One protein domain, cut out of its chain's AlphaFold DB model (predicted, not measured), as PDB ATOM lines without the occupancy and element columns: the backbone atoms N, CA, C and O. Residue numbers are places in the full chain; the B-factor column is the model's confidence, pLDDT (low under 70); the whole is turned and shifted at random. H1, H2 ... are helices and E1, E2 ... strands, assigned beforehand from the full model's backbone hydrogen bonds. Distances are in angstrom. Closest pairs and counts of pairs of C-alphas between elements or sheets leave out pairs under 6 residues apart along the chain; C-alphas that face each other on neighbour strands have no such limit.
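AT A GLANCE: This is residues 42 to 130 of the 144 residues of an uncharacterized protein of Halogranum gelatinilyticum (UniProt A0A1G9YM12). A strongly twisted sheet of five strands curls round one helix, H2, while a second helix, H1, only grazes the sheet and lies far out from the middle of the domain. Three hairpins in a row, E2 to E5, make most of the sheet, short E1 is at one edge, and a long loop leads from E5 at the other edge back to H2, with its residues 109 to 115 sticking out. The printed part has 89 residues with two named helices and five named strands, in the order E1 H1 E2 E3 E4 E5 H2, and the class is mixed, helices and strands. The sheet's order is E1 E2 E3 E4 E5; E2 to E5 are antiparallel neighbours, and E1 meets E2 only at a point. The whole is compact, with a radius of gyration of the C-alphas of 12.7 A and spans of 38 by 30 by 24 A.

HOW THE PARTS SIT: E1, residues 44 to 46, is an edge strand and meets E2, residues 67 to 73, only at a point, where C-alphas 45 and 72 face each other at 4.1 A. Between these strands in the chain comes H1, residues 53 to 60, which only grazes the sheet with its residues 55 to 60. E2 begins a meander, each strand the antiparallel neighbour of the one before, that runs on through E3, residues 79 to 87, E4, residues 92 to 100, and E5, residues 103 to 105. E2 and E3 form a hairpin at 162 degrees, with N 70 and O 82 at 3.0 A, within hydrogen-bond range. E3 and E4 form a hairpin at 156 degrees, with N 81 and O 99 at 2.9 A. E4 and the edge strand E5 form a hairpin at 145 degrees, with N 105 and O 98 at 2.7 A. H2, residues 119 to 129, is on the sheet, which curls round its residues 120 to 129. Its closest C-alphas to E2 are those of Val 121 and Val 70, 6.9 A apart; to E4, those of Thr 129 and Pro 93, 7.0 A; to E1, those of Val 120 and Leu 45, 7.5 A. H1 and H2 are apart. Every O i to N i+4 pair is within hydrogen-bond range in H2, and 3 of 4 in H1.

IN THESE COORDINATES: E1 begins at C-alpha 44, (-31.348, 9.659, -33.784). H1 is 10.4 A long, E2 19.7 A, E3 25.3 A and E4 23.3 A. H2, 15.1 A long, ends at C-alpha 129, (-41.748, 1.266, -47.988).

THE WHOLE: The C-alphas of Thr 76 and Thr 89, the two farthest apart, are 38.6 A apart. The printed part has no cut. The link from E5 to H2, 13 residues, is long. Mean pLDDT of the printed part is 73.4; residues 51 to 65, 87 to 91 and 107 to 115 are under 70.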
ATOM      1  N   GLN A  42     -32.327   8.403 -26.418       80.81
ATOM      2  CA  GLN A  42     -33.038   8.524 -27.691       80.81
ATOM      3  C   GLN A  42     -32.158   8.061 -28.853       80.81
ATOM      4  O   GLN A  42     -30.947   8.262 -28.847       80.81
ATOM      5  N   VAL A  43     -32.795   7.437 -29.844       84.81
ATOM      6  CA  VAL A  43     -32.156   7.071 -31.108       84.81
ATOM      7  C   VAL A  43     -32.399   8.186 -32.112       84.81
ATOM      8  O   VAL A  43     -33.547   8.542 -32.375       84.81
ATOM      9  N   GLU A  44     -31.322   8.693 -32.693       86.81
ATOM     10  CA  GLU A  44     -31.348   9.659 -33.784       86.81
ATOM     11  C   GLU A  44     -31.030   8.940 -35.090       86.81
ATOM     12  O   GLU A  44     -30.095   8.143 -35.150       86.81
ATOM     13  N   LEU A  45     -31.825   9.176 -36.133       86.75
ATOM     14  CA  LEU A  45     -31.545   8.615 -37.451       86.75
ATOM     15  C   LEU A  45     -30.427   9.404 -38.122       86.75
ATOM     16  O   LEU A  45     -30.413  10.630 -38.062       86.75
ATOM     17  N   VAL A  46     -29.528   8.687 -38.786       86.12
ATOM     18  CA  VAL A  46     -28.457   9.276 -39.597       86.12
ATOM     19  C   VAL A  46     -28.680   8.917 -41.052       86.12
ATOM     20  O   VAL A  46     -29.079   7.792 -41.381       86.12
ATOM     21  N   ASP A  47     -28.414   9.883 -41.925       79.31
ATOM     22  CA  ASP A  47     -28.452   9.648 -43.353       79.31
ATOM     23  C   ASP A  47     -27.288   8.737 -43.775       79.31
ATOM     24  O   ASP A  47     -26.184   8.847 -43.242       79.31
ATOM     25  N   PRO A  48     -27.503   7.825 -44.743       70.31
ATOM     26  CA  PRO A  48     -26.455   6.929 -45.247       70.31
ATOM     27  C   PRO A  48     -25.201   7.645 -45.745       70.31
ATOM     28  O   PRO A  48     -24.131   7.041 -45.800       70.31
ATOM     29  N   GLU A  49     -25.354   8.891 -46.188       70.12
ATOM     30  CA  GLU A  49     -24.263   9.716 -46.703       70.12
ATOM     31  C   GLU A  49     -23.335  10.204 -45.581       70.12
ATOM     32  O   GLU A  49     -22.149  10.404 -45.830       70.12
ATOM     33  N   ASP A  50     -23.853  10.306 -44.353       71.69
ATOM     34  CA  ASP A  50     -23.119  10.711 -43.149       71.69
ATOM     35  C   ASP A  50     -22.521   9.519 -42.377       71.69
ATOM     36  O   ASP A  50     -21.859   9.697 -41.351       71.69
ATOM     37  N   VAL A  51     -22.750   8.290 -42.848       68.00
ATOM     38  CA  VAL A  51     -22.151   7.076 -42.280       68.00
ATOM     39  C   VAL A  51     -20.760   6.867 -42.877       68.00
ATOM     40  O   VAL A  51     -20.573   6.973 -44.094       68.00
ATOM     41  N   ASP A  52     -19.790   6.536 -42.022       63.66
ATOM     42  CA  ASP A  52     -18.417   6.245 -42.428       63.66
ATOM     43  C   ASP A  52     -18.374   5.184 -43.545       63.66
ATOM     44  O   ASP A  52     -19.085   4.174 -43.524       63.66
ATOM     45  N   GLY A  53     -17.541   5.438 -44.562       55.47
ATOM     46  CA  GLY A  53     -17.516   4.667 -45.812       55.47
ATOM     47  C   GLY A  53     -17.294   3.165 -45.615       55.47
ATOM     48  O   GLY A  53     -17.965   2.374 -46.272       55.47
ATOM     49  N   ASP A  54     -16.448   2.777 -44.657       58.88
ATOM     50  CA  ASP A  54     -16.185   1.375 -44.314       58.88
ATOM     51  C   ASP A  54     -17.452   0.617 -43.863       58.88
ATOM     52  O   ASP A  54     -17.645  -0.542 -44.230       58.88
ATOM     53  N   GLU A  55     -18.361   1.262 -43.122       56.03
ATOM     54  CA  GLU A  55     -19.623   0.645 -42.679       56.03
ATOM     55  C   GLU A  55     -20.664   0.579 -43.806       56.03
ATOM     56  O   GLU A  55     -21.514  -0.320 -43.834       56.03
ATOM     57  N   ARG A  56     -20.604   1.521 -44.756       57.22
ATOM     58  CA  ARG A  56     -21.489   1.560 -45.926       57.22
ATOM     59  C   ARG A  56     -21.106   0.504 -46.969       57.22
ATOM     60  O   ARG A  56     -21.997  -0.114 -47.554       57.22
ATOM     61  N   ASP A  57     -19.812   0.273 -47.180       52.69
ATOM     62  CA  ASP A  57     -19.310  -0.675 -48.182       52.69
ATOM     63  C   ASP A  57     -19.543  -2.145 -47.776       52.69
ATOM     64  O   ASP A  57     -19.996  -2.931 -48.609       52.69
ATOM     65  N   GLU A  58     -19.408  -2.515 -46.489       54.34
ATOM     66  CA  GLU A  58     -19.782  -3.865 -46.001       54.34
ATOM     67  C   GLU A  58     -21.255  -4.216 -46.283       54.34
ATOM     68  O   GLU A  58     -21.637  -5.382 -46.430       54.34
ATOM     69  N   VAL A  59     -22.108  -3.195 -46.303       54.69
ATOM     70  CA  VAL A  59     -23.548  -3.320 -46.508       54.69
ATOM     71  C   VAL A  59     -23.896  -3.431 -47.993       54.69
ATOM     72  O   VAL A  59     -24.750  -4.247 -48.358       54.69
ATOM     73  N   ALA A  60     -23.241  -2.638 -48.843       53.75
ATOM     74  CA  ALA A  60     -23.478  -2.630 -50.284       53.75
ATOM     75  C   ALA A  60     -23.093  -3.970 -50.944       53.75
ATOM     76  O   ALA A  60     -23.770  -4.423 -51.872       53.75
ATOM     77  N   ASP A  61     -22.076  -4.654 -50.408       50.00
ATOM     78  CA  ASP A  61     -21.569  -5.938 -50.913       50.00
ATOM     79  C   ASP A  61     -22.535  -7.126 -50.729       50.00
ATOM     80  O   ASP A  61     -22.349  -8.197 -51.311       50.00
ATOM     81  N   LEU A  62     -23.627  -6.966 -49.969       54.28
ATOM     82  CA  LEU A  62     -24.612  -8.040 -49.805       54.28
ATOM     83  C   LEU A  62     -25.482  -8.266 -51.057       54.28
ATOM     84  O   LEU A  62     -26.187  -9.275 -51.117       54.28
ATOM     85  N   GLY A  63     -25.445  -7.376 -52.059       48.12
ATOM     86  CA  GLY A  63     -26.120  -7.575 -53.351       48.12
ATOM     87  C   GLY A  63     -27.646  -7.727 -53.256       48.12
ATOM     88  O   GLY A  63     -28.289  -8.255 -54.169       48.12
ATOM     89  N   LEU A  64     -28.246  -7.304 -52.141       55.41
ATOM     90  CA  LEU A  64     -29.668  -7.475 -51.884       55.41
ATOM     91  C   LEU A  64     -30.436  -6.284 -52.468       55.41
ATOM     92  O   LEU A  64     -30.560  -5.234 -51.853       55.41
ATOM     93  N   VAL A  65     -30.997  -6.471 -53.661       56.28
ATOM     94  CA  VAL A  65     -31.764  -5.449 -54.404       56.28
ATOM     95  C   VAL A  65     -33.065  -4.982 -53.724       56.28
ATOM     96  O   VAL A  65     -33.710  -4.068 -54.218       56.28
ATOM     97  N   ASN A  66     -33.459  -5.596 -52.605       71.12
ATOM     98  CA  ASN A  66     -34.740  -5.376 -51.924       71.12
ATOM     99  C   ASN A  66     -34.561  -5.251 -50.401       71.12
ATOM    100  O   ASN A  66     -35.273  -5.904 -49.639       71.12
ATOM    101  N   VAL A  67     -33.581  -4.472 -49.940       72.12
ATOM    102  CA  VAL A  67     -33.336  -4.274 -48.502       72.12
ATOM    103  C   VAL A  67     -33.319  -2.797 -48.176       72.12
ATOM    104  O   VAL A  67     -32.654  -2.005 -48.834       72.12
ATOM    105  N   VAL A  68     -34.066  -2.433 -47.140       79.38
ATOM    106  CA  VAL A  68     -34.046  -1.101 -46.553       79.38
ATOM    107  C   VAL A  68     -33.080  -1.118 -45.385       79.38
ATOM    108  O   VAL A  68     -33.242  -1.876 -44.428       79.38
ATOM    109  N   HIS A  69     -32.073  -0.263 -45.482       80.44
ATOM    110  CA  HIS A  69     -31.127  -0.013 -44.411       80.44
ATOM    111  C   HIS A  69     -31.482   1.306 -43.748       80.44
ATOM    112  O   HIS A  69     -31.641   2.330 -44.417       80.44
ATOM    113  N   VAL A  70     -31.651   1.259 -42.435       85.69
ATOM    114  CA  VAL A  70     -31.845   2.445 -41.605       85.69
ATOM    115  C   VAL A  70     -30.649   2.530 -40.679       85.69
ATOM    116  O   VAL A  70     -30.307   1.534 -40.045       85.69
ATOM    117  N   TRP A  71     -30.016   3.695 -40.615       87.31
ATOM    118  CA  TRP A  71     -28.911   3.959 -39.705       87.31
ATOM    119  C   TRP A  71     -29.379   4.900 -38.612       87.31
ATOM    120  O   TRP A  71     -30.241   5.754 -38.828       87.31
ATOM    121  N   GLY A  72     -28.810   4.734 -37.432       87.00
ATOM    122  CA  GLY A  72     -29.035   5.634 -36.323       87.00
ATOM    123  C   GLY A  72     -27.865   5.632 -35.362       87.00
ATOM    124  O   GLY A  72     -26.956   4.810 -35.463       87.00
ATOM    125  N   ARG A  73     -27.903   6.549 -34.409       87.75
ATOM    126  CA  ARG A  73     -27.010   6.569 -33.257       87.75
ATOM    127  C   ARG A  73     -27.836   6.723 -31.998       87.75
ATOM    128  O   ARG A  73     -28.934   7.272 -32.032       87.75
ATOM    129  N   ASP A  74     -27.340   6.177 -30.902       84.69
ATOM    130  CA  ASP A  74     -27.925   6.427 -29.587       84.69
ATOM    131  C   ASP A  74     -27.187   7.560 -28.862       84.69
ATOM    132  O   ASP A  74     -26.212   8.110 -29.373       84.69
ATOM    133  N   ALA A  75     -27.604   7.880 -27.636       83.31
ATOM    134  CA  ALA A  75     -26.988   8.939 -26.837       83.31
ATOM    135  C   ALA A  75     -25.506   8.689 -26.480       83.31
ATOM    136  O   ALA A  75     -24.843   9.585 -25.962       83.31
ATOM    137  N   THR A  76     -24.972   7.490 -26.739       81.00
ATOM    138  CA  THR A  76     -23.546   7.166 -26.575       81.00
ATOM    139  C   THR A  76     -22.753   7.300 -27.878       81.00
ATOM    140  O   THR A  76     -21.606   6.857 -27.929       81.00
ATOM    141  N   ASP A  77     -23.357   7.874 -28.926       80.19
ATOM    142  CA  ASP A  77     -22.801   7.973 -30.285       80.19
ATOM    143  C   ASP A  77     -22.425   6.594 -30.864       80.19
ATOM    144  O   ASP A  77     -21.536   6.441 -31.699       80.19
ATOM    145  N   ARG A  78     -23.097   5.532 -30.396       82.25
ATOM    146  CA  ARG A  78     -22.885   4.168 -30.884       82.25
ATOM    147  C   ARG A  78     -23.641   3.994 -32.203       82.25
ATOM    148  O   ARG A  78     -24.854   4.208 -32.202       82.25
ATOM    149  N   PRO A  79     -22.986   3.548 -33.291       82.50
ATOM    150  CA  PRO A  79     -23.671   3.317 -34.553       82.50
ATOM    151  C   PRO A  79     -24.643   2.145 -34.419       82.50
ATOM    152  O   PRO A  79     -24.321   1.089 -33.868       82.50
ATOM    153  N   LEU A  80     -25.853   2.351 -34.914       85.19
ATOM    154  CA  LEU A  80     -26.942   1.392 -34.960       85.19
ATOM    155  C   LEU A  80     -27.373   1.248 -36.413       85.19
ATOM    156  O   LEU A  80     -27.500   2.239 -37.131       85.19
ATOM    157  N   SER A  81     -27.645   0.024 -36.853       85.56
ATOM    158  CA  SER A  81     -28.247  -0.179 -38.166       85.56
ATOM    159  C   SER A  81     -29.317  -1.256 -38.150       85.56
ATOM    160  O   SER A  81     -29.159  -2.326 -37.566       85.56
ATOM    161  N   TRP A  82     -30.434  -0.983 -38.814       86.75
ATOM    162  CA  TRP A  82     -31.536  -1.916 -38.992       86.75
ATOM    163  C   TRP A  82     -31.555  -2.375 -40.440       86.75
ATOM    164  O   TRP A  82     -31.673  -1.569 -41.363       86.75
ATOM    165  N   HIS A  83     -31.447  -3.686 -40.629       84.38
ATOM    166  CA  HIS A  83     -31.489  -4.318 -41.939       84.38
ATOM    167  C   HIS A  83     -32.865  -4.940 -42.142       84.38
ATOM    168  O   HIS A  83     -33.207  -5.936 -41.495       84.38
ATOM    169  N   VAL A  84     -33.646  -4.358 -43.042       83.31
ATOM    170  CA  VAL A  84     -35.034  -4.738 -43.299       83.31
ATOM    171  C   VAL A  84     -35.142  -5.335 -44.693       83.31
ATOM    172  O   VAL A  84     -34.996  -4.628 -45.682       83.31
ATOM    173  N   ASP A  85     -35.416  -6.632 -44.786       81.44
ATOM    174  CA  ASP A  85     -35.656  -7.284 -46.071       81.44
ATOM    175  C   ASP A  85     -37.101  -7.018 -46.528       81.44
ATOM    176  O   ASP A  85     -38.054  -7.207 -45.771       81.44
ATOM    177  N   LEU A  86     -37.282  -6.648 -47.794       74.69
ATOM    178  CA  LEU A  86     -38.585  -6.607 -48.457       74.69
ATOM    179  C   LEU A  86     -38.820  -7.970 -49.117       74.69
ATOM    180  O   LEU A  86     -38.453  -8.201 -50.270       74.69
ATOM    181  N   VAL A  87     -39.379  -8.915 -48.358       65.00
ATOM    182  CA  VAL A  87     -39.568 -10.296 -48.826       65.00
ATOM    183  C   VAL A  87     -40.955 -10.478 -49.445       65.00
ATOM    184  O   VAL A  87     -41.977 -10.163 -48.840       65.00
ATOM    185  N   GLY A  88     -40.993 -11.081 -50.636       55.38
ATOM    186  CA  GLY A  88     -42.222 -11.519 -51.301       55.38
ATOM    187  C   GLY A  88     -42.877 -10.468 -52.202       55.38
ATOM    188  O   GLY A  88     -42.431  -9.330 -52.320       55.38
ATOM    189  N   THR A  89     -43.965 -10.866 -52.860       51.84
ATOM    190  CA  THR A  89     -44.717 -10.042 -53.827       51.84
ATOM    191  C   THR A  89     -45.470  -8.869 -53.197       51.84
ATOM    192  O   THR A  89     -45.892  -7.973 -53.917       51.84
ATOM    193  N   CYS A  90     -45.630  -8.859 -51.870       53.81
ATOM    194  CA  CYS A  90     -46.325  -7.803 -51.131       53.81
ATOM    195  C   CYS A  90     -45.386  -6.711 -50.589       53.81
ATOM    196  O   CYS A  90     -45.866  -5.834 -49.881       53.81
ATOM    197  N   GLN A  91     -44.074  -6.788 -50.866       65.44
ATOM    198  CA  GLN A  91     -43.060  -5.832 -50.389       65.44
ATOM    199  C   GLN A  91     -43.137  -5.544 -48.877       65.44
ATOM    200  O   GLN A  91     -42.893  -4.422 -48.446       65.44
ATOM    201  N   GLN A  92     -43.489  -6.540 -48.055       74.38
ATOM    202  CA  GLN A  92     -43.606  -6.319 -46.616       74.38
ATOM    203  C   GLN A  92     -42.211  -6.152 -45.997       74.38
ATOM    204  O   GLN A  92     -41.411  -7.094 -46.056       74.38
ATOM    205  N   PRO A  93     -41.912  -4.992 -45.388       80.31
ATOM    206  CA  PRO A  93     -40.645  -4.768 -44.712       80.31
ATOM    207  C   PRO A  93     -40.553  -5.681 -43.500       80.31
ATOM    208  O   PRO A  93     -41.304  -5.528 -42.546       80.31
ATOM    209  N   THR A  94     -39.637  -6.642 -43.533       80.38
ATOM    210  CA  THR A  94     -39.384  -7.567 -42.429       80.38
ATOM    211  C   THR A  94     -38.001  -7.309 -41.859       80.38
ATOM    212  O   THR A  94     -37.001  -7.398 -42.571       80.38
ATOM    213  N   LEU A  95     -37.915  -7.010 -40.563       81.06
ATOM    214  CA  LEU A  95     -36.624  -6.792 -39.915       81.06
ATOM    215  C   LEU A  95     -35.827  -8.101 -39.881       81.06
ATOM    216  O   LEU A  95     -36.223  -9.063 -39.223       81.06
ATOM    217  N   ARG A  96     -34.682  -8.134 -40.562       79.81
ATOM    218  CA  ARG A  96     -33.812  -9.312 -40.635       79.81
ATOM    219  C   ARG A  96     -32.849  -9.382 -39.462       79.81
ATOM    220  O   ARG A  96     -32.605 -10.460 -38.931       79.81
ATOM    221  N   HIS A  97     -32.223  -8.258 -39.132       80.38
ATOM    222  CA  HIS A  97     -31.274  -8.124 -38.028       80.38
ATOM    223  C   HIS A  97     -31.018  -6.655 -37.706       80.38
ATOM    224  O   HIS A  97     -31.255  -5.780 -38.540       80.38
ATOM    225  N   VAL A  98     -30.497  -6.414 -36.507       83.31
ATOM    226  CA  VAL A  98     -30.046  -5.096 -36.054       83.31
ATOM    227  C   VAL A  98     -28.555  -5.192 -35.752       83.31
ATOM    228  O   VAL A  98     -28.137  -6.145 -35.094       83.31
ATOM    229  N   ARG A  99     -27.732  -4.261 -36.232       82.62
ATOM    230  CA  ARG A  99     -26.371  -4.072 -35.720       82.62
ATOM    231  C   ARG A  99     -26.397  -3.003 -34.638       82.62
ATOM    232  O   ARG A  99     -27.021  -1.959 -34.799       82.62
ATOM    233  N   ILE A 100     -25.728  -3.295 -33.535       82.00
ATOM    234  CA  ILE A 100     -25.530  -2.401 -32.400       82.00
ATOM    235  C   ILE A 100     -24.016  -2.323 -32.194       82.00
ATOM    236  O   ILE A 100     -23.412  -3.241 -31.636       82.00
ATOM    237  N   GLY A 101     -23.390  -1.265 -32.707       77.81
ATOM    238  CA  GLY A 101     -21.940  -1.175 -32.846       77.81
ATOM    239  C   GLY A 101     -21.380  -2.270 -33.762       77.81
ATOM    240  O   GLY A 101     -21.903  -2.556 -34.838       77.81
ATOM    241  N   ASP A 102     -20.342  -2.954 -33.288       71.50
ATOM    242  CA  ASP A 102     -19.699  -4.094 -33.953       71.50
ATOM    243  C   ASP A 102     -20.528  -5.390 -33.902       71.50
ATOM    244  O   ASP A 102     -20.136  -6.412 -34.469       71.50
ATOM    245  N   ARG A 103     -21.677  -5.386 -33.213       76.56
ATOM    246  CA  ARG A 103     -22.429  -6.606 -32.910       76.56
ATOM    247  C   ARG A 103     -23.693  -6.731 -33.724       76.56
ATOM    248  O   ARG A 103     -24.537  -5.844 -33.736       76.56
ATOM    249  N   ARG A 104     -23.869  -7.899 -34.339       76.94
ATOM    250  CA  ARG A 104     -25.083  -8.270 -35.063       76.94
ATOM    251  C   ARG A 104     -26.047  -9.023 -34.151       76.94
ATOM    252  O   ARG A 104     -25.793 -10.165 -33.779       76.94
ATOM    253  N   VAL A 105     -27.190  -8.413 -33.872       75.12
ATOM    254  CA  VAL A 105     -28.302  -9.008 -33.132       75.12
ATOM    255  C   VAL A 105     -29.291  -9.623 -34.125       75.12
ATOM    256  O   VAL A 105     -29.877  -8.940 -34.967       75.12
ATOM    257  N   LEU A 106     -29.450 -10.945 -34.047       72.31
ATOM    258  CA  LEU A 106     -30.390 -11.717 -34.866       72.31
ATOM    259  C   LEU A 106     -31.716 -11.953 -34.131       72.31
ATOM    260  O   LEU A 106     -31.706 -12.020 -32.899       72.31
ATOM    261  N   PRO A 107     -32.833 -12.147 -34.866       63.00
ATOM    262  CA  PRO A 107     -34.140 -12.469 -34.301       63.00
ATOM    263  C   PRO A 107     -34.135 -13.852 -33.699       63.00
ATOM    264  O   PRO A 107     -34.545 -14.834 -34.309       63.00
ATOM    265  N   ARG A 108     -33.637 -13.918 -32.468       57.75
ATOM    266  CA  ARG A 108     -33.800 -15.049 -31.569       57.75
ATOM    267  C   ARG A 108     -34.956 -14.731 -30.634       57.75
ATOM    268  O   ARG A 108     -35.023 -13.638 -30.080       57.75
ATOM    269  N   ALA A 109     -35.864 -15.694 -30.490       53.41
ATOM    270  CA  ALA A 109     -37.147 -15.537 -29.805       53.41
ATOM    271  C   ALA A 109     -37.050 -14.993 -28.370       53.41
ATOM    272  O   ALA A 109     -38.015 -14.424 -27.879       53.41
ATOM    273  N   GLU A 110     -35.899 -15.150 -27.720       53.34
ATOM    274  CA  GLU A 110     -35.708 -14.834 -26.303       53.34
ATOM    275  C   GLU A 110     -35.204 -13.407 -26.051       53.34
ATOM    276  O   GLU A 110     -35.415 -12.868 -24.971       53.34
ATOM    277  N   CYS A 111     -34.573 -12.772 -27.043       53.72
ATOM    278  CA  CYS A 111     -33.925 -11.467 -26.869       53.72
ATOM    279  C   CYS A 111     -34.626 -10.344 -27.641       53.72
ATOM    280  O   CYS A 111     -34.202  -9.193 -27.580       53.72
ATOM    281  N   TRP A 112     -35.658 -10.670 -28.418       64.88
ATOM    282  CA  TRP A 112     -36.257  -9.730 -29.351       64.88
ATOM    283  C   TRP A 112     -37.452  -9.012 -28.718       64.88
ATOM    284  O   TRP A 112     -38.535  -9.586 -28.611       64.88
ATOM    285  N   SER A 113     -37.252  -7.763 -28.289       64.19
ATOM    286  CA  SER A 113     -38.322  -6.900 -27.773       64.19
ATOM    287  C   SER A 113     -38.738  -5.851 -28.803       64.19
ATOM    288  O   SER A 113     -37.969  -5.515 -29.704       64.19
ATOM    289  N   ASP A 114     -39.960  -5.325 -28.681       64.56
ATOM    290  CA  ASP A 114     -40.418  -4.195 -29.502       64.56
ATOM    291  C   ASP A 114     -39.514  -2.956 -29.325       64.56
ATOM    292  O   ASP A 114     -39.389  -2.168 -30.262       64.56
ATOM    293  N   ASP A 115     -38.798  -2.858 -28.197       67.38
ATOM    294  CA  ASP A 115     -37.827  -1.796 -27.892       67.38
ATOM    295  C   ASP A 115     -36.561  -1.843 -28.763       67.38
ATOM    296  O   ASP A 115     -35.836  -0.855 -28.832       67.38
ATOM    297  N   LEU A 116     -36.278  -2.960 -29.454       73.94
ATOM    298  CA  LEU A 116     -35.188  -3.043 -30.444       73.94
ATOM    299  C   LEU A 116     -35.460  -2.209 -31.697       73.94
ATOM    300  O   LEU A 116     -34.557  -1.999 -32.511       73.94
ATOM    301  N   VAL A 117     -36.701  -1.774 -31.887       80.56
ATOM    302  CA  VAL A 117     -37.117  -0.985 -33.039       80.56
ATOM    303  C   VAL A 117     -37.845   0.250 -32.520       80.56
ATOM    304  O   VAL A 117     -39.069   0.206 -32.352       80.56
ATOM    305  N   PRO A 118     -37.103   1.343 -32.268       81.88
ATOM    306  CA  PRO A 118     -37.687   2.597 -31.826       81.88
ATOM    307  C   PRO A 118     -38.700   3.105 -32.854       81.88
ATOM    308  O   PRO A 118     -38.554   2.847 -34.053       81.88
ATOM    309  N   ASP A 119     -39.692   3.873 -32.404       83.81
ATOM    310  CA  ASP A 119     -40.750   4.394 -33.281       83.81
ATOM    311  C   ASP A 119     -40.185   5.176 -34.472       83.81
ATOM    312  O   ASP A 119     -40.630   4.972 -35.596       83.81
ATOM    313  N   VAL A 120     -39.104   5.939 -34.267       85.19
ATOM    314  CA  VAL A 120     -38.424   6.681 -35.342       85.19
ATOM    315  C   VAL A 120     -37.949   5.768 -36.484       85.19
ATOM    316  O   VAL A 120     -38.058   6.121 -37.657       85.19
ATOM    317  N   VAL A 121     -37.493   4.550 -36.172       85.44
ATOM    318  CA  VAL A 121     -37.079   3.556 -37.175       85.44
ATOM    319  C   VAL A 121     -38.300   2.967 -37.874       85.44
ATOM    320  O   VAL A 121     -38.273   2.759 -39.088       85.44
ATOM    321  N   ARG A 122     -39.389   2.716 -37.137       84.81
ATOM    322  CA  ARG A 122     -40.652   2.224 -37.716       84.81
ATOM    323  C   ARG A 122     -41.237   3.239 -38.686       84.81
ATOM    324  O   ARG A 122     -41.633   2.854 -39.785       84.81
ATOM    325  N   ASP A 123     -41.246   4.510 -38.303       86.69
ATOM    326  CA  ASP A 123     -41.702   5.615 -39.138       86.69
ATOM    327  C   ASP A 123     -40.830   5.758 -40.390       86.69
ATOM    328  O   ASP A 123     -41.376   5.824 -41.490       86.69
ATOM    329  N   ALA A 124     -39.500   5.689 -40.262       86.00
ATOM    330  CA  ALA A 124     -38.594   5.750 -41.411       86.00
ATOM    331  C   ALA A 124     -38.788   4.582 -42.388       86.00
ATOM    332  O   ALA A 124     -38.799   4.770 -43.606       86.00
ATOM    333  N   VAL A 125     -38.981   3.362 -41.880       85.06
ATOM    334  CA  VAL A 125     -39.293   2.210 -42.735       85.06
ATOM    335  C   VAL A 125     -40.657   2.383 -43.394       85.06
ATOM    336  O   VAL A 125     -40.782   2.129 -44.593       85.06
ATOM    337  N   ARG A 126     -41.671   2.847 -42.655       85.81
ATOM    338  CA  ARG A 126     -43.012   3.094 -43.196       85.81
ATOM    339  C   ARG A 126     -42.997   4.159 -44.283       85.81
ATOM    340  O   ARG A 126     -43.663   3.981 -45.294       85.81
ATOM    341  N   GLU A 127     -42.228   5.226 -44.115       84.19
ATOM    342  CA  GLU A 127     -42.079   6.279 -45.122       84.19
ATOM    343  C   GLU A 127     -41.395   5.753 -46.392       84.19
ATOM    344  O   GLU A 127     -41.864   6.008 -47.500       84.19
ATOM    345  N   ARG A 128     -40.340   4.942 -46.244       81.50
ATOM    346  CA  ARG A 128     -39.580   4.391 -47.379       81.50
ATOM    347  C   ARG A 128     -40.305   3.274 -48.130       81.50
ATOM    348  O   ARG A 128     -40.081   3.095 -49.324       81.50
ATOM    349  N   THR A 129     -41.129   2.492 -47.439       80.00
ATOM    350  CA  THR A 129     -41.748   1.266 -47.988       80.00
ATOM    351  C   THR A 129     -43.261   1.372 -48.154       80.00
ATOM    352  O   THR A 129     -43.881   0.496 -48.752       80.00
ATOM    353  N   GLY A 130     -43.881   2.413 -47.594       80.69
ATOM    354  CA  GLY A 130     -45.333   2.561 -47.511       80.69
ATOM    355  C   GLY A 130     -46.021   1.553 -46.582       80.69
ATOM    356  O   GLY A 130     -47.249   1.535 -46.528       80.69
TER     357      GLY A 130